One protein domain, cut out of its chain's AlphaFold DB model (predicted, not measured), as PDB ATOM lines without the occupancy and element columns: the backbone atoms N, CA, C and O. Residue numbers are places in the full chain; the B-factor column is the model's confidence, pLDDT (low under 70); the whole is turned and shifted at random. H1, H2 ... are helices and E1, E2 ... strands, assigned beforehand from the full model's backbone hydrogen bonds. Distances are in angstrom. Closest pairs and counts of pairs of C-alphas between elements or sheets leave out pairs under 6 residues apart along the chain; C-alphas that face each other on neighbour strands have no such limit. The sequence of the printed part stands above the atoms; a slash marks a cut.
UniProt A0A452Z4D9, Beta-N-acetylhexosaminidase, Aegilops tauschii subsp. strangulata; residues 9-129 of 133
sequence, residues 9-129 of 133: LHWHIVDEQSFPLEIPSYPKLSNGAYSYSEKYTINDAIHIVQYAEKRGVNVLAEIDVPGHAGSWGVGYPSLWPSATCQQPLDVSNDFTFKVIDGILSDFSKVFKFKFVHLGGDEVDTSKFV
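What this domain is: This is residues 9 to 129 of the 133 residues of the protein "Beta-N-acetylhexosaminidase" of Aegilops tauschii subsp. strangulata (UniProt A0A452Z4D9). An elongated body rich in loops has a small two-stranded sheet, E1 and E2, with the long helix H4 running past E2 along one side and H2 near E2 at one end. The short helices H1 and H3 pack together on another side, and after H4 residues 111 to 124 run back past E2 to the short H5 at the far end. The printed part has 121 residues with five named helices and two named strands, in the order E1, H1, H2, E2, H3, H4, H5; the sheet is parallel, of order E1, E2. The class is mostly helix, though under half of the residues are in named elements. The whole is compact, with a radius of gyration of the C-alphas of 14.3 A, and spans 48 by 28 by 22 A.

Where its parts are: Strand E1, residues 9 to 12, begins with C-alpha 9 at (17.178, -30.928, 50.861) and is 9.2 A long. E2, residues 58 to 62, is 12.7 A long. H2 is residues 42 to 53, 16.5 A. H4, residues 94 to 110, is the longest helix at 25.1 A and ends with C-alpha 110 at (3.888, -32.154, 56.265). H1, residues 27 to 32, measures 10.5 A, and H3, residues 72 to 75, 6.1 A. H5, residues 125 to 128, measures 5.6 A, with C-alpha 128 at (-0.731, -35.276, 23.555).

How they stand to each other: E1 and E2 are parallel neighbours, their directions 13 degrees apart; N 9 and O 58 are 2.8 A apart and N 60 and O 9 2.9 A, both within hydrogen-bond range. With H1 and H2 between them they form a strand-helix-strand unit, two parallel neighbour strands joined through helices, with a right-handed crossover. The closest C-alphas of H2 and E2, Val 49 and Val 59, are 6.2 A apart. H2 and E1 are only just apart, at 8.1 A. H4 touches H2 with residue 110 alone, the closest C-alphas being Ile 46 and Val 110 at 5.9 A; they run the same way at a steep tilt of 50 degrees. The closest C-alphas of E2 and H4, Ala 61 and Phe 107, are 7.9 A apart. H1 touches H3, the closest C-alphas being Lys 28 and Gly 75 at 4.5 A. H1 and H4 are apart, and H5 touches no helix. Every O i to N i+4 pair is within hydrogen-bond range in H2, 12 of 13 are in H4 and 0 of 2 in H1, where 3 of 3 O i to N i+3 pairs are; H3 and H5 are too short for an O i to N i+4 pair.

The domain as a whole: The C-alphas farthest apart, Lys 54 and Val 129, are 48.1 A apart. The printed part has no cut. The links E1 to H1, H3 to H4 and H4 to H5 are long, and H2 to E2 is tight. The mean pLDDT of the printed part is 95.9, and residue 129 is under 70.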
ATOM      1  N   LEU A   9      17.349 -29.602  51.435       98.50
ATOM      2  CA  LEU A   9      17.178 -30.928  50.861       98.50
ATOM      3  C   LEU A   9      16.108 -30.791  49.785       98.50
ATOM      4  O   LEU A   9      14.933 -30.643  50.115       98.50
ATOM      5  N   HIS A  10      16.523 -30.798  48.520       98.62
ATOM      6  CA  HIS A  10      15.584 -30.991  47.426       98.62
ATOM      7  C   HIS A  10      15.272 -32.480  47.356       98.62
ATOM      8  O   HIS A  10      16.161 -33.284  47.076       98.62
ATOM      9  N   TRP A  11      14.054 -32.848  47.727       98.44
ATOM     10  CA  TRP A  11      13.630 -34.233  47.754       98.44
ATOM     11  C   TRP A  11      12.742 -34.493  46.545       98.44
ATOM     12  O   TRP A  11      11.548 -34.213  46.587       98.44
ATOM     13  N   HIS A  12      13.358 -35.029  45.493       98.19
ATOM     14  CA  HIS A  12      12.681 -35.634  44.352       98.19
ATOM     15  C   HIS A  12      12.115 -36.984  44.801       98.19
ATOM     16  O   HIS A  12      12.858 -37.955  44.958       98.19
ATOM     17  N   ILE A  13      10.839 -37.000  45.200       96.81
ATOM     18  CA  ILE A  13      10.261 -38.111  45.978       96.81
ATOM     19  C   ILE A  13       9.732 -39.228  45.073       96.81
ATOM     20  O   ILE A  13       9.769 -40.398  45.454       96.81
ATOM     21  N   VAL A  14       9.201 -38.856  43.910       97.62
ATOM     22  CA  VAL A  14       8.488 -39.729  42.972       97.62
ATOM     23  C   VAL A  14       8.958 -39.425  41.553       97.62
ATOM     24  O   VAL A  14       9.276 -38.276  41.274       97.62
ATOM     25  N   ASP A  15       8.971 -40.436  40.687       97.81
ATOM     26  CA  ASP A  15       9.335 -40.334  39.261       97.81
ATOM     27  C   ASP A  15       8.596 -41.452  38.488       97.81
ATOM     28  O   ASP A  15       7.802 -42.214  39.063       97.81
ATOM     29  N   GLU A  16       8.870 -41.607  37.197       96.75
ATOM     30  CA  GLU A  16       8.280 -42.586  36.294       96.75
ATOM     31  C   GLU A  16       8.325 -44.001  36.871       96.75
ATOM     32  O   GLU A  16       7.351 -44.745  36.760       96.75
ATOM     33  N   GLN A  17       9.432 -44.382  37.505       97.75
ATOM     34  CA  GLN A  17       9.689 -45.765  37.890       97.75
ATOM     35  C   GLN A  17       9.081 -46.128  39.245       97.75
ATOM     36  O   GLN A  17       8.817 -47.308  39.481       97.75
ATOM     37  N   SER A  18       8.859 -45.158  40.145       98.31
ATOM     38  CA  SER A  18       8.252 -45.463  41.443       98.31
ATOM     39  C   SER A  18       7.532 -44.298  42.125       98.31
ATOM     40  O   SER A  18       7.971 -43.150  42.069       98.31
ATOM     41  N   PHE A  19       6.468 -44.643  42.855       98.50
ATOM     42  CA  PHE A  19       5.731 -43.743  43.744       98.50
ATOM     43  C   PHE A  19       5.793 -44.271  45.193       98.50
ATOM     44  O   PHE A  19       4.867 -44.948  45.649       98.50
ATOM     45  N   PRO A  20       6.891 -44.028  45.933       98.19
ATOM     46  CA  PRO A  20       7.080 -44.598  47.269       98.19
ATOM     47  C   PRO A  20       6.356 -43.841  48.391       98.19
ATOM     48  O   PRO A  20       6.169 -44.398  49.470       98.19
ATOM     49  N   LEU A  21       5.959 -42.581  48.190       98.00
ATOM     50  CA  LEU A  21       5.346 -41.775  49.250       98.00
ATOM     51  C   LEU A  21       3.859 -42.105  49.440       98.00
ATOM     52  O   LEU A  21       3.081 -42.141  48.489       98.00
ATOM     53  N   GLU A  22       3.431 -42.288  50.684       97.44
ATOM     54  CA  GLU A  22       2.011 -42.380  51.011       97.44
ATOM     55  C   GLU A  22       1.332 -41.008  50.953       97.44
ATOM     56  O   GLU A  22       1.754 -40.063  51.615       97.44
ATOM     57  N   ILE A  23       0.226 -40.920  50.211       97.81
ATOM     58  CA  ILE A  23      -0.634 -39.733  50.153       97.81
ATOM     59  C   ILE A  23      -1.994 -40.094  50.763       97.81
ATOM     60  O   ILE A  23      -2.747 -40.838  50.135       97.81
ATOM     61  N   PRO A  24      -2.348 -39.598  51.963       97.12
ATOM     62  CA  PRO A  24      -3.603 -39.933  52.637       97.12
ATOM     63  C   PRO A  24      -4.853 -39.676  51.799       97.12
ATOM     64  O   PRO A  24      -5.781 -40.483  51.828       97.12
ATOM     65  N   SER A  25      -4.876 -38.583  51.032       97.81
ATOM     66  CA  SER A  25      -6.003 -38.262  50.147       97.81
ATOM     67  C   SER A  25      -6.133 -39.249  48.979       97.81
ATOM     68  O   SER A  25      -7.239 -39.481  48.494       97.81
ATOM     69  N   TYR A  26      -5.024 -39.863  48.554       98.12
ATOM     70  CA  TYR A  26      -4.943 -40.759  47.397       98.12
ATOM     71  C   TYR A  26      -4.049 -41.980  47.682       98.12
ATOM     72  O   TYR A  26      -2.994 -42.153  47.065       98.12
ATOM     73  N   PRO A  27      -4.460 -42.877  48.598       97.56
ATOM     74  CA  PRO A  27      -3.583 -43.912  49.150       97.56
ATOM     75  C   PRO A  27      -3.109 -44.936  48.112       97.56
ATOM     76  O   PRO A  27      -2.052 -45.549  48.284       97.56
ATOM     77  N   LYS A  28      -3.858 -45.110  47.011       98.25
ATOM     78  CA  LYS A  28      -3.484 -46.055  45.952       98.25
ATOM     79  C   LYS A  28      -2.265 -45.594  45.153       98.25
ATOM     80  O   LYS A  28      -1.668 -46.449  44.516       98.25
ATOM     81  N   LEU A  29      -1.857 -44.318  45.208       98.19
ATOM     82  CA  LEU A  29      -0.638 -43.844  44.531       98.19
ATOM     83  C   LEU A  29       0.582 -44.665  44.969       98.19
ATOM     84  O   LEU A  29       1.360 -45.103  44.131       98.19
ATOM     85  N   SER A  30       0.660 -45.018  46.258       97.50
ATOM     86  CA  SER A  30       1.738 -45.854  46.801       97.50
ATOM     87  C   SER A  30       1.789 -47.283  46.233       97.50
ATOM     88  O   SER A  30       2.720 -48.029  46.528       97.50
ATOM     89  N   ASN A  31       0.805 -47.715  45.435       97.94
ATOM     90  CA  ASN A  31       0.894 -48.976  44.693       97.94
ATOM     91  C   ASN A  31       1.956 -48.917  43.589       97.94
ATOM     92  O   ASN A  31       2.406 -49.970  43.154       97.94
ATOM     93  N   GLY A  32       2.361 -47.716  43.162       97.81
ATOM     94  CA  GLY A  32       3.488 -47.505  42.258       97.81
ATOM     95  C   GLY A  32       4.857 -47.648  42.924       97.81
ATOM     96  O   GLY A  32       5.862 -47.449  42.258       97.81
ATOM     97  N   ALA A  33       4.947 -47.946  44.224       98.25
ATOM     98  CA  ALA A  33       6.220 -48.254  44.873       98.25
ATOM     99  C   ALA A  33       6.791 -49.595  44.378       98.25
ATOM    100  O   ALA A  33       6.035 -50.505  44.041       98.25
ATOM    101  N   TYR A  34       8.116 -49.760  44.422       98.25
ATOM    102  CA  TYR A  34       8.767 -51.021  44.040       98.25
ATOM    103  C   TYR A  34       8.307 -52.218  44.886       98.25
ATOM    104  O   TYR A  34       8.141 -53.327  44.375       98.25
ATOM    105  N   SER A  35       8.058 -51.998  46.178       97.31
ATOM    106  CA  SER A  35       7.540 -53.016  47.087       97.31
ATOM    107  C   SER A  35       6.844 -52.392  48.295       97.31
ATOM    108  O   SER A  35       6.881 -51.184  48.511       97.31
ATOM    109  N   TYR A  36       6.221 -53.230  49.128       94.19
ATOM    110  CA  TYR A  36       5.628 -52.785  50.391       94.19
ATOM    111  C   TYR A  36       6.664 -52.179  51.355       94.19
ATOM    112  O   TYR A  36       6.347 -51.240  52.076       94.19
ATOM    113  N   SER A  37       7.895 -52.701  51.365       96.31
ATOM    114  CA  SER A  37       8.985 -52.211  52.220       96.31
ATOM    115  C   SER A  37       9.680 -50.959  51.684       96.31
ATOM    116  O   SER A  37      10.394 -50.300  52.431       96.31
ATOM    117  N   GLU A  38       9.481 -50.631  50.410       97.25
ATOM    118  CA  GLU A  38      10.092 -49.477  49.740       97.25
ATOM    119  C   GLU A  38       9.093 -48.319  49.653       97.25
ATOM    120  O   GLU A  38       8.886 -47.720  48.599       97.25
ATOM    121  N   LYS A  39       8.446 -48.028  50.785       97.88
ATOM    122  CA  LYS A  39       7.499 -46.927  50.945       97.88
ATOM    123  C   LYS A  39       7.951 -45.977  52.040       97.88
ATOM    124  O   LYS A  39       8.516 -46.400  53.046       97.88
ATOM    125  N   TYR A  40       7.635 -44.704  51.858       98.31
ATOM    126  CA  TYR A  40       7.685 -43.702  52.910       98.31
ATOM    127  C   TYR A  40       6.275 -43.479  53.431       98.31
ATOM    128  O   TYR A  40       5.411 -42.965  52.717       98.31
ATOM    129  N   THR A  41       6.045 -43.837  54.690       97.88
ATOM    130  CA  THR A  41       4.807 -43.470  55.371       97.88
ATOM    131  C   THR A  41       4.775 -41.969  55.636       97.88
ATOM    132  O   THR A  41       5.803 -41.284  55.649       97.88
ATOM    133  N   ILE A  42       3.592 -41.438  55.941       96.88
ATOM    134  CA  ILE A  42       3.480 -40.039  56.378       96.88
ATOM    135  C   ILE A  42       4.318 -39.759  57.633       96.88
ATOM    136  O   ILE A  42       4.898 -38.680  57.754       96.88
ATOM    137  N   ASN A  43       4.445 -40.727  58.543       98.06
ATOM    138  CA  ASN A  43       5.291 -40.568  59.725       98.06
ATOM    139  C   ASN A  43       6.779 -40.498  59.362       98.06
ATOM    140  O   ASN A  43       7.505 -39.716  59.978       98.06
ATOM    141  N   ASP A  44       7.223 -41.243  58.347       98.38
ATOM    142  CA  ASP A  44       8.601 -41.161  57.850       98.38
ATOM    143  C   ASP A  44       8.885 -39.776  57.266       98.38
ATOM    144  O   ASP A  44       9.887 -39.150  57.618       98.38
ATOM    145  N   ALA A  45       7.968 -39.248  56.447       98.12
ATOM    146  CA  ALA A  45       8.085 -37.903  55.890       98.12
ATOM    147  C   ALA A  45       8.123 -36.827  56.993       98.12
ATOM    148  O   ALA A  45       9.009 -35.970  56.988       98.12
ATOM    149  N   ILE A  46       7.230 -36.903  57.989       98.31
ATOM    150  CA  ILE A  46       7.235 -36.002  59.156       98.31
ATOM    151  C   ILE A  46       8.569 -36.092  59.906       98.31
ATOM    152  O   ILE A  46       9.147 -35.064  60.265       98.31
ATOM    153  N   HIS A  47       9.080 -37.303  60.131       98.50
ATOM    154  CA  HIS A  47      10.340 -37.509  60.834       98.50
ATOM    155  C   HIS A  47      11.532 -36.922  60.063       98.50
ATOM    156  O   HIS A  47      12.384 -36.266  60.668       98.50
ATOM    157  N   ILE A  48      11.573 -37.082  58.735       98.25
ATOM    158  CA  ILE A  48      12.593 -36.483  57.861       98.25
ATOM    159  C   ILE A  48      12.560 -34.955  57.961       98.25
ATOM    160  O   ILE A  48      13.605 -34.342  58.202       98.25
ATOM    161  N   VAL A  49      11.375 -34.341  57.847       98.25
ATOM    162  CA  VAL A  49      11.216 -32.882  57.967       98.25
ATOM    163  C   VAL A  49      11.697 -32.397  59.335       98.25
ATOM    164  O   VAL A  49      12.570 -31.534  59.403       98.25
ATOM    165  N   GLN A  50      11.238 -33.007  60.430       98.25
ATOM    166  CA  GLN A  50      11.655 -32.625  61.787       98.25
ATOM    167  C   GLN A  50      13.162 -32.801  62.020       98.25
ATOM    168  O   GLN A  50      13.796 -32.023  62.739       98.25
ATOM    169  N   TYR A  51      13.761 -33.848  61.447       98.31
ATOM    170  CA  TYR A  51      15.192 -34.098  61.571       98.31
ATOM    171  C   TYR A  51      16.024 -33.037  60.838       98.31
ATOM    172  O   TYR A  51      17.068 -32.613  61.359       98.31
ATOM    173  N   ALA A  52      15.561 -32.612  59.659       98.19
ATOM    174  CA  ALA A  52      16.156 -31.553  58.854       98.19
ATOM    175  C   ALA A  52      16.011 -30.175  59.531       98.19
ATOM    176  O   ALA A  52      17.003 -29.454  59.674       98.19
ATOM    177  N   GLU A  53      14.828 -29.859  60.065       96.62
ATOM    178  CA  GLU A  53      14.538 -28.597  60.762       96.62
ATOM    179  C   GLU A  53      15.459 -28.368  61.963       96.62
ATOM    180  O   GLU A  53      16.046 -27.294  62.102       96.62
ATOM    181  N   LYS A  54      15.695 -29.404  62.783       97.88
ATOM    182  CA  LYS A  54      16.632 -29.355  63.929       97.88
ATOM    183  C   LYS A  54      18.069 -28.983  63.540       97.88
ATOM    184  O   LYS A  54      18.896 -28.731  64.413       97.88
ATOM    185  N   ARG A  55      18.386 -28.994  62.247       97.88
ATOM    186  CA  ARG A  55      19.707 -28.725  61.672       97.88
ATOM    187  C   ARG A  55      19.731 -27.498  60.762       97.88
ATOM    188  O   ARG A  55      20.753 -27.255  60.124       97.88
ATOM    189  N   GLY A  56      18.638 -26.738  60.695       97.69
ATOM    190  CA  GLY A  56      18.519 -25.593  59.793       97.69
ATOM    191  C   GLY A  56      18.496 -25.988  58.315       97.69
ATOM    192  O   GLY A  56      18.929 -25.206  57.471       97.69
ATOM    193  N   VAL A  57      18.039 -27.205  58.001       98.50
ATOM    194  CA  VAL A  57      17.851 -27.684  56.628       98.50
ATOM    195  C   VAL A  57      16.360 -27.663  56.308       98.50
ATOM    196  O   VAL A  57      15.564 -28.297  56.992       98.50
ATOM    197  N   ASN A  58      15.986 -26.946  55.255       98.19
ATOM    198  CA  ASN A  58      14.640 -26.962  54.700       98.19
ATOM    199  C   ASN A  58      14.450 -28.191  53.809       98.19
ATOM    200  O   ASN A  58      15.377 -28.576  53.101       98.19
ATOM    201  N   VAL A  59      13.249 -28.763  53.790       98.56
ATOM    202  CA  VAL A  59      12.893 -29.834  52.850       98.56
ATOM    203  C   VAL A  59      12.004 -29.239  51.762       98.56
ATOM    204  O   VAL A  59      10.860 -28.881  52.031       98.56
ATOM    205  N   LEU A  60      12.554 -29.098  50.557       98.44
ATOM    206  CA  LEU A  60      11.812 -28.753  49.347       98.44
ATOM    207  C   LEU A  60      11.305 -30.063  48.748       98.44
ATOM    208  O   LEU A  60      12.095 -30.821  48.194       98.44
ATOM    209  N   ALA A  61      10.019 -30.351  48.932       98.12
ATOM    210  CA  ALA A  61       9.393 -31.520  48.331       98.12
ATOM    211  C   ALA A  61       9.097 -31.265  46.856       98.12
ATOM    212  O   ALA A  61       8.670 -30.164  46.490       98.12
ATOM    213  N   GLU A  62       9.286 -32.301  46.052       98.31
ATOM    214  CA  GLU A  62       8.997 -32.291  44.629       98.31
ATOM    215  C   GLU A  62       8.008 -33.393  44.251       98.31
ATOM    216  O   GLU A  62       8.127 -34.540  44.693       98.31
ATOM    217  N   ILE A  63       7.042 -33.008  43.419       95.94
ATOM    218  CA  ILE A  63       6.228 -33.902  42.599       95.94
ATOM    219  C   ILE A  63       6.290 -33.386  41.166       95.94
ATOM    220  O   ILE A  63       5.714 -32.340  40.868       95.94
ATOM    221  N   ASP A  64       7.015 -34.090  40.308       96.06
ATOM    222  CA  ASP A  64       7.171 -33.681  38.919       96.06
ATOM    223  C   ASP A  64       5.890 -33.963  38.126       96.06
ATOM    224  O   ASP A  64       5.355 -35.076  38.143       96.06
ATOM    225  N   VAL A  65       5.351 -32.914  37.504       96.25
ATOM    226  CA  VAL A  65       4.158 -32.969  36.669       96.25
ATOM    227  C   VAL A  65       4.292 -32.029  35.462       96.25
ATOM    228  O   VAL A  65       4.802 -30.916  35.585       96.25
ATOM    229  N   PRO A  66       3.747 -32.397  34.286       95.31
ATOM    230  CA  PRO A  66       3.029 -33.639  33.996       95.31
ATOM    231  C   PRO A  66       3.941 -34.787  33.520       95.31
ATOM    232  O   PRO A  66       3.430 -35.883  33.292       95.31
ATOM    233  N   GLY A  67       5.242 -34.545  33.315       93.38
ATOM    234  CA  GLY A  67       6.231 -35.574  32.972       93.38
ATOM    235  C   GLY A  67       6.460 -36.566  34.114       93.38
ATOM    236  O   GLY A  67       5.813 -36.468  35.152       93.38
ATOM    237  N   HIS A  68       7.338 -37.554  33.908       95.69
ATOM    238  CA  HIS A  68       7.845 -38.415  34.991       95.69
ATOM    239  C   HIS A  68       6.756 -39.100  35.843       95.69
ATOM    240  O   HIS A  68       6.901 -39.338  37.043       95.69
ATOM    241  N   ALA A  69       5.626 -39.444  35.217       95.00
ATOM    242  CA  ALA A  69       4.410 -39.831  35.933       95.00
ATOM    243  C   ALA A  69       3.976 -41.294  35.744       95.00
ATOM    244  O   ALA A  69       2.880 -41.676  36.165       95.00
ATOM    245  N   GLY A  70       4.826 -42.137  35.146       96.38
ATOM    246  CA  GLY A  70       4.534 -43.556  34.898       96.38
ATOM    247  C   GLY A  70       3.989 -44.288  36.128       96.38
ATOM    248  O   GLY A  70       2.925 -44.898  36.077       96.38
ATOM    249  N   SER A  71       4.642 -44.142  37.275       98.00
ATOM    250  CA  SER A  71       4.280 -44.824  38.521       98.00
ATOM    251  C   SER A  71       2.925 -44.406  39.110       98.00
ATOM    252  O   SER A  71       2.297 -45.186  39.833       98.00
ATOM    253  N   TRP A  72       2.422 -43.213  38.776       97.62
ATOM    254  CA  TRP A  72       1.201 -42.648  39.355       97.62
ATOM    255  C   TRP A  72      -0.035 -43.461  38.954       97.62
ATOM    256  O   TRP A  72      -0.917 -43.747  39.776       97.62
ATOM    257  N   GLY A  73      -0.089 -43.878  37.687       96.88
ATOM    258  CA  GLY A  73      -1.228 -44.610  37.145       96.88
ATOM    259  C   GLY A  73      -1.291 -46.081  37.557       96.88
ATOM    260  O   GLY A  73      -2.340 -46.699  37.399       96.88
ATOM    261  N   VAL A  74      -0.254 -46.636  38.199       97.19
ATOM    262  CA  VAL A  74      -0.329 -47.984  38.800       97.19
ATOM    263  C   VAL A  74      -1.449 -48.046  39.846       97.19
ATOM    264  O   VAL A  74      -2.199 -49.021  39.927       97.19
ATOM    265  N   GLY A  75      -1.593 -46.984  40.643       96.81
ATOM    266  CA  GLY A  75      -2.667 -46.832  41.623       96.81
ATOM    267  C   GLY A  75      -3.984 -46.330  41.039       96.81
ATOM    268  O   GLY A  75      -5.065 -46.768  41.452       96.81
ATOM    269  N   TYR A  76      -3.883 -45.393  40.096       97.75
ATOM    270  CA  TYR A  76      -5.008 -44.700  39.477       97.75
ATOM    271  C   TYR A  76      -4.840 -44.648  37.948       97.75
ATOM    272  O   TYR A  76      -4.446 -43.610  37.421       97.75
ATOM    273  N   PRO A  77      -5.178 -45.725  37.211       96.75
ATOM    274  CA  PRO A  77      -4.900 -45.823  35.772       96.75
ATOM    275  C   PRO A  77      -5.505 -44.710  34.910       96.75
ATOM    276  O   PRO A  77      -5.008 -44.444  33.825       96.75
ATOM    277  N   SER A  78      -6.548 -44.028  35.394       95.50
ATOM    278  CA  SER A  78      -7.161 -42.871  34.728       95.50
ATOM    279  C   SER A  78      -6.266 -41.628  34.658       95.50
ATOM    280  O   SER A  78      -6.661 -40.648  34.040       95.50
ATOM    281  N   LEU A  79      -5.125 -41.625  35.353       96.31
ATOM    282  CA  LEU A  79      -4.116 -40.566  35.261       96.31
ATOM    283  C   LEU A  79      -3.231 -40.707  34.018       96.31
ATOM    284  O   LEU A  79      -2.603 -39.736  33.605       96.31
ATOM    285  N   TRP A  80      -3.166 -41.906  33.439       95.25
ATOM    286  CA  TRP A  80      -2.466 -42.135  32.185       95.25
ATOM    287  C   TRP A  80      -3.340 -41.716  30.998       95.25
ATOM    288  O   TRP A  80      -4.534 -42.024  31.005       95.25
ATOM    289  N   PRO A  81      -2.757 -41.106  29.950       92.62
ATOM    290  CA  PRO A  81      -3.453 -40.819  28.699       92.62
ATOM    291  C   PRO A  81      -4.119 -42.057  28.098       92.62
ATOM    292  O   PRO A  81      -5.220 -41.980  27.559       92.62
ATOM    293  N   SER A  82      -3.465 -43.221  28.188       91.50
ATOM    294  CA  SER A  82      -4.055 -44.502  27.800       91.50
ATOM    295  C   SER A  82      -3.322 -45.687  28.441       91.50
ATOM    296  O   SER A  82      -2.273 -45.544  29.062       91.50
ATOM    297  N   ALA A  83      -3.834 -46.908  28.256       88.50
ATOM    298  CA  ALA A  83      -3.163 -48.117  28.745       88.50
ATOM    299  C   ALA A  83      -1.792 -48.374  28.079       88.50
ATOM    300  O   ALA A  83      -0.937 -49.030  28.673       88.50
ATOM    301  N   THR A  84      -1.592 -47.875  26.854       89.50
ATOM    302  CA  THR A  84      -0.344 -48.007  26.082       89.50
ATOM    303  C   THR A  84       0.560 -46.779  26.197       89.50
ATOM    304  O   THR A  84       1.734 -46.858  25.846       89.50
ATOM    305  N   CYS A  85       0.035 -45.661  26.707       90.12
ATOM    306  CA  CYS A  85       0.742 -44.406  26.916       90.12
ATOM    307  C   CYS A  85       0.603 -43.980  28.383       90.12
ATOM    308  O   CYS A  85      -0.384 -43.363  28.772       90.12
ATOM    309  N   GLN A  86       1.596 -44.338  29.200       93.31
ATOM    310  CA  GLN A  86       1.550 -44.205  30.664       93.31
ATOM    311  C   GLN A  86       2.176 -42.905  31.199       93.31
ATOM    312  O   GLN A  86       2.345 -42.727  32.399       93.31
ATOM    313  N   GLN A  87       2.555 -41.990  30.315       90.25
ATOM    314  CA  GLN A  87       3.053 -40.658  30.657       90.25
ATOM    315  C   GLN A  87       3.069 -39.797  29.390       90.25
ATOM    316  O   GLN A  87       3.236 -40.374  28.311       90.25
ATOM    317  N   PRO A  88       2.985 -38.461  29.477       94.62
ATOM    318  CA  PRO A  88       2.798 -37.639  30.687       94.62
ATOM    319  C   PRO A  88       1.400 -37.818  31.305       94.62
ATOM    320  O   PRO A  88       0.586 -38.532  30.738       94.62
ATOM    321  N   LEU A  89       1.107 -37.208  32.457       95.56
ATOM    322  CA  LEU A  89      -0.246 -37.192  33.033       95.56
ATOM    323  C   LEU A  89      -1.280 -36.677  32.019       95.56
ATOM    324  O   LEU A  89      -1.023 -35.716  31.288       95.56
ATOM    325  N   ASP A  90      -2.474 -37.271  32.019       94.94
ATOM    326  CA  ASP A  90      -3.585 -36.807  31.189       94.94
ATOM    327  C   ASP A  90      -4.151 -35.479  31.714       94.94
ATOM    328  O   ASP A  90      -4.962 -35.436  32.643       94.94
ATOM    329  N   VAL A  91      -3.728 -34.378  31.096       93.69
ATOM    330  CA  VAL A  91      -4.181 -33.017  31.423       93.69
ATOM    331  C   VAL A  91      -5.569 -32.677  30.866       93.69
ATOM    332  O   VAL A  91      -6.084 -31.600  31.158       93.69
ATOM    333  N   SER A  92      -6.191 -33.560  30.074       92.81
ATOM    334  CA  SER A  92      -7.586 -33.405  29.632       92.81
ATOM    335  C   SER A  92      -8.594 -33.932  30.660       92.81
ATOM    336  O   SER A  92      -9.782 -33.612  30.594       92.81
ATOM    337  N   ASN A  93      -8.119 -34.710  31.636       93.81
ATOM    338  CA  ASN A  93      -8.932 -35.320  32.674       93.81
ATOM    339  C   ASN A  93      -8.965 -34.467  33.955       93.81
ATOM    340  O   ASN A  93      -7.963 -34.332  34.659       93.81
ATOM    341  N   ASP A  94     -10.151 -33.982  34.337       97.31
ATOM    342  CA  ASP A  94     -10.381 -33.241  35.590       97.31
ATOM    343  C   ASP A  94      -9.906 -33.994  36.846       97.31
ATOM    344  O   ASP A  94      -9.579 -33.387  37.872       97.31
ATOM    345  N   PHE A  95      -9.888 -35.329  36.805       97.31
ATOM    346  CA  PHE A  95      -9.394 -36.141  37.912       97.31
ATOM    347  C   PHE A  95      -7.903 -35.907  38.184       97.31
ATOM    348  O   PHE A  95      -7.508 -35.905  39.349       97.31
ATOM    349  N   THR A  96      -7.095 -35.632  37.157       97.31
ATOM    350  CA  THR A  96      -5.663 -35.324  37.294       97.31
ATOM    351  C   THR A  96      -5.445 -34.114  38.195       97.31
ATOM    352  O   THR A  96      -4.683 -34.183  39.159       97.31
ATOM    353  N   PHE A  97      -6.194 -33.035  37.969       97.94
ATOM    354  CA  PHE A  97      -6.109 -31.827  38.791       97.94
ATOM    355  C   PHE A  97      -6.589 -32.067  40.225       97.94
ATOM    356  O   PHE A  97      -5.936 -31.630  41.167       97.94
ATOM    357  N   LYS A  98      -7.658 -32.855  40.419       98.38
ATOM    358  CA  LYS A  98      -8.110 -33.248  41.767       98.38
ATOM    359  C   LYS A  98      -7.042 -34.030  42.528       98.38
ATOM    360  O   LYS A  98      -6.933 -33.876  43.749       98.38
ATOM    361  N   VAL A  99      -6.287 -34.890  41.838       98.19
ATOM    362  CA  VAL A  99      -5.182 -35.646  42.441       98.19
ATOM    363  C   VAL A  99      -4.064 -34.706  42.874       98.19
ATOM    364  O   VAL A  99      -3.671 -34.746  44.042       98.19
ATOM    365  N   ILE A 100      -3.622 -33.813  41.987       97.81
ATOM    366  CA  ILE A 100      -2.588 -32.811  42.284       97.81
ATOM    367  C   ILE A 100      -3.010 -31.929  43.468       97.81
ATOM    368  O   ILE A 100      -2.243 -31.781  44.419       97.81
ATOM    369  N   ASP A 101      -4.247 -31.426  43.482       97.94
ATOM    370  CA  ASP A 101      -4.773 -30.598  44.573       97.94
ATOM    371  C   ASP A 101      -4.741 -31.321  45.926       97.94
ATOM    372  O   ASP A 101      -4.346 -30.742  46.943       97.94
ATOM    373  N   GLY A 102      -5.127 -32.601  45.966       98.06
ATOM    374  CA  GLY A 102      -5.075 -33.372  47.210       98.06
ATOM    375  C   GLY A 102      -3.648 -33.676  47.662       98.06
ATOM    376  O   GLY A 102      -3.382 -33.598  48.863       98.06
ATOM    377  N   ILE A 103      -2.718 -33.935  46.732       97.69
ATOM    378  CA  ILE A 103      -1.292 -34.084  47.059       97.69
ATOM    379  C   ILE A 103      -0.750 -32.783  47.653       97.69
ATOM    380  O   ILE A 103      -0.161 -32.815  48.731       97.69
ATOM    381  N   LEU A 104      -0.995 -31.633  47.018       97.00
ATOM    382  CA  LEU A 104      -0.533 -30.331  47.508       97.00
ATOM    383  C   LEU A 104      -1.151 -29.969  48.868       97.00
ATOM    384  O   LEU A 104      -0.465 -29.451  49.754       97.00
ATOM    385  N   SER A 105      -2.427 -30.304  49.075       97.38
ATOM    386  CA  SER A 105      -3.099 -30.180  50.371       97.38
ATOM    387  C   SER A 105      -2.411 -31.026  51.449       97.38
ATOM    388  O   SER A 105      -2.139 -30.518  52.540       97.38
ATOM    389  N   ASP A 106      -2.075 -32.286  51.172       97.25
ATOM    390  CA  ASP A 106      -1.368 -33.143  52.130       97.25
ATOM    391  C   ASP A 106       0.084 -32.701  52.346       97.25
ATOM    392  O   ASP A 106       0.556 -32.669  53.486       97.25
ATOM    393  N   PHE A 107       0.763 -32.242  51.293       96.31
ATOM    394  CA  PHE A 107       2.111 -31.688  51.373       96.31
ATOM    395  C   PHE A 107       2.154 -30.481  52.306       96.31
ATOM    396  O   PHE A 107       3.021 -30.430  53.174       96.31
ATOM    397  N   SER A 108       1.184 -29.565  52.223       95.31
ATOM    398  CA  SER A 108       1.116 -28.384  53.102       95.31
ATOM    399  C   SER A 108       1.050 -28.736  54.603       95.31
ATOM    400  O   SER A 108       1.506 -27.985  55.478       95.31
ATOM    401  N   LYS A 109       0.520 -29.920  54.934       96.25
ATOM    402  CA  LYS A 109       0.428 -30.416  56.313       96.25
ATOM    403  C   LYS A 109       1.761 -30.974  56.811       96.25
ATOM    404  O   LYS A 109       2.012 -30.875  58.013       96.25
ATOM    405  N   VAL A 110       2.620 -31.482  55.925       96.88
ATOM    406  CA  VAL A 110       3.888 -32.154  56.265       96.88
ATOM    407  C   VAL A 110       5.099 -31.260  55.997       96.88
ATOM    408  O   VAL A 110       5.861 -30.966  56.916       96.88
ATOM    409  N   PHE A 111       5.263 -30.786  54.765       97.06
ATOM    410  CA  PHE A 111       6.402 -29.989  54.325       97.06
ATOM    411  C   PHE A 111       6.170 -28.513  54.655       97.06
ATOM    412  O   PHE A 111       5.298 -27.855  54.096       97.06
ATOM    413  N   LYS A 112       6.948 -27.989  55.606       92.56
ATOM    414  CA  LYS A 112       6.793 -26.620  56.133       92.56
ATOM    415  C   LYS A 112       7.574 -25.560  55.370       92.56
ATOM    416  O   LYS A 112       7.490 -24.378  55.703       92.56
ATOM    417  N   PHE A 113       8.338 -25.960  54.358       96.25
ATOM    418  CA  PHE A 113       9.070 -25.009  53.541       96.25
ATOM    419  C   PHE A 113       8.111 -24.178  52.680       96.25
ATOM    420  O   PHE A 113       7.063 -24.650  52.256       96.25
ATOM    421  N   LYS A 114       8.474 -22.917  52.419       94.94
ATOM    422  CA  LYS A 114       7.618 -21.961  51.692       94.94
ATOM    423  C   LYS A 114       7.357 -22.368  50.234       94.94
ATOM    424  O   LYS A 114       6.426 -21.857  49.618       94.94
ATOM    425  N   PHE A 115       8.200 -23.234  49.685       96.06
ATOM    426  CA  PHE A 115       8.181 -23.633  48.288       96.06
ATOM    427  C   PHE A 115       7.930 -25.133  48.163       96.06
ATOM    428  O   PHE A 115       8.380 -25.915  49.001       96.06
ATOM    429  N   VAL A 116       7.257 -25.497  47.077       97.06
ATOM    430  CA  VAL A 116       7.116 -26.859  46.556       97.06
ATOM    431  C   VAL A 116       7.646 -26.817  45.126       97.06
ATOM    432  O   VAL A 116       7.405 -25.832  44.424       97.06
ATOM    433  N   HIS A 117       8.398 -27.832  44.715       98.19
ATOM    434  CA  HIS A 117       8.857 -27.970  43.336       98.19
ATOM    435  C   HIS A 117       7.828 -28.802  42.562       98.19
ATOM    436  O   HIS A 117       7.405 -29.852  43.041       98.19
ATOM    437  N   LEU A 118       7.381 -28.312  41.407       97.25
ATOM    438  CA  LEU A 118       6.395 -29.008  40.567       97.25
ATOM    439  C   LEU A 118       7.041 -29.729  39.373       97.25
ATOM    440  O   LEU A 118       6.321 -30.221  38.513       97.25
ATOM    441  N   GLY A 119       8.376 -29.737  39.303       96.44
ATOM    442  CA  GLY A 119       9.130 -30.257  38.163       96.44
ATOM    443  C   GLY A 119       8.810 -29.472  36.895       96.44
ATOM    444  O   GLY A 119       9.018 -28.251  36.845       96.44
ATOM    445  N   GLY A 120       8.240 -30.166  35.914       94.62
ATOM    446  CA  GLY A 120       7.821 -29.626  34.625       94.62
ATOM    447  C   GLY A 120       8.851 -29.837  33.519       94.62
ATOM    448  O   GLY A 120       8.810 -29.130  32.507       94.62
ATOM    449  N   ASP A 121       9.784 -30.764  33.708       92.12
ATOM    450  CA  ASP A 121      10.826 -31.104  32.753       92.12
ATOM    451  C   ASP A 121      10.465 -32.287  31.842       92.12
ATOM    452  O   ASP A 121       9.459 -32.973  32.009       92.12
ATOM    453  N   GLU A 122      11.240 -32.397  30.758       93.00
ATOM    454  CA  GLU A 122      11.277 -33.505  29.785       93.00
ATOM    455  C   GLU A 122       9.924 -34.034  29.256       93.00
ATOM    456  O   GLU A 122       9.811 -35.168  28.792       93.00
ATOM    457  N   VAL A 123       8.889 -33.186  29.234       93.19
ATOM    458  CA  VAL A 123       7.563 -33.560  28.727       93.19
ATOM    459  C   VAL A 123       7.618 -33.880  27.229       93.19
ATOM    460  O   VAL A 123       7.782 -32.994  26.387       93.19
ATOM    461  N   ASP A 124       7.388 -35.146  26.879       90.12
ATOM    462  CA  ASP A 124       7.208 -35.576  25.491       90.12
ATOM    463  C   ASP A 124       5.834 -35.141  24.961       90.12
ATOM    464  O   ASP A 124       4.809 -35.802  25.156       90.12
ATOM    465  N   THR A 125       5.813 -34.013  24.252       87.19
ATOM    466  CA  THR A 125       4.578 -33.422  23.732       87.19
ATOM    467  C   THR A 125       3.936 -34.221  22.602       87.19
ATOM    468  O   THR A 125       2.763 -33.993  22.304       87.19
ATOM    469  N   SER A 126       4.662 -35.147  21.958       86.38
ATOM    470  CA  SER A 126       4.098 -35.968  20.875       86.38
ATOM    471  C   SER A 126       2.930 -36.829  21.364       86.38
ATOM    472  O   SER A 126       1.971 -37.065  20.631       86.38
ATOM    473  N   LYS A 127       2.950 -37.190  22.648       82.81
ATOM    474  CA  LYS A 127       1.953 -38.037  23.304       82.81
ATOM    475  C   LYS A 127       0.611 -37.349  23.572       82.81
ATOM    476  O   LYS A 127      -0.364 -38.035  23.860       82.81
ATOM    477  N   PHE A 128       0.530 -36.022  23.441       78.06
ATOM    478  CA  PHE A 128      -0.731 -35.276  23.555       78.06
ATOM    479  C   PHE A 128      -1.508 -35.171  22.237       78.06
ATOM    480  O   PHE A 128      -2.672 -34.778  22.245       78.06
ATOM    481  N   VAL A 129      -0.885 -35.479  21.097       63.03
ATOM    482  CA  VAL A 129      -1.480 -35.237  19.771       63.03
ATOM    483  C   VAL A 129      -2.422 -36.376  19.340       63.03
ATOM    484  O   VAL A 129      -3.303 -36.150  18.518       63.03
TER     485      VAL A 129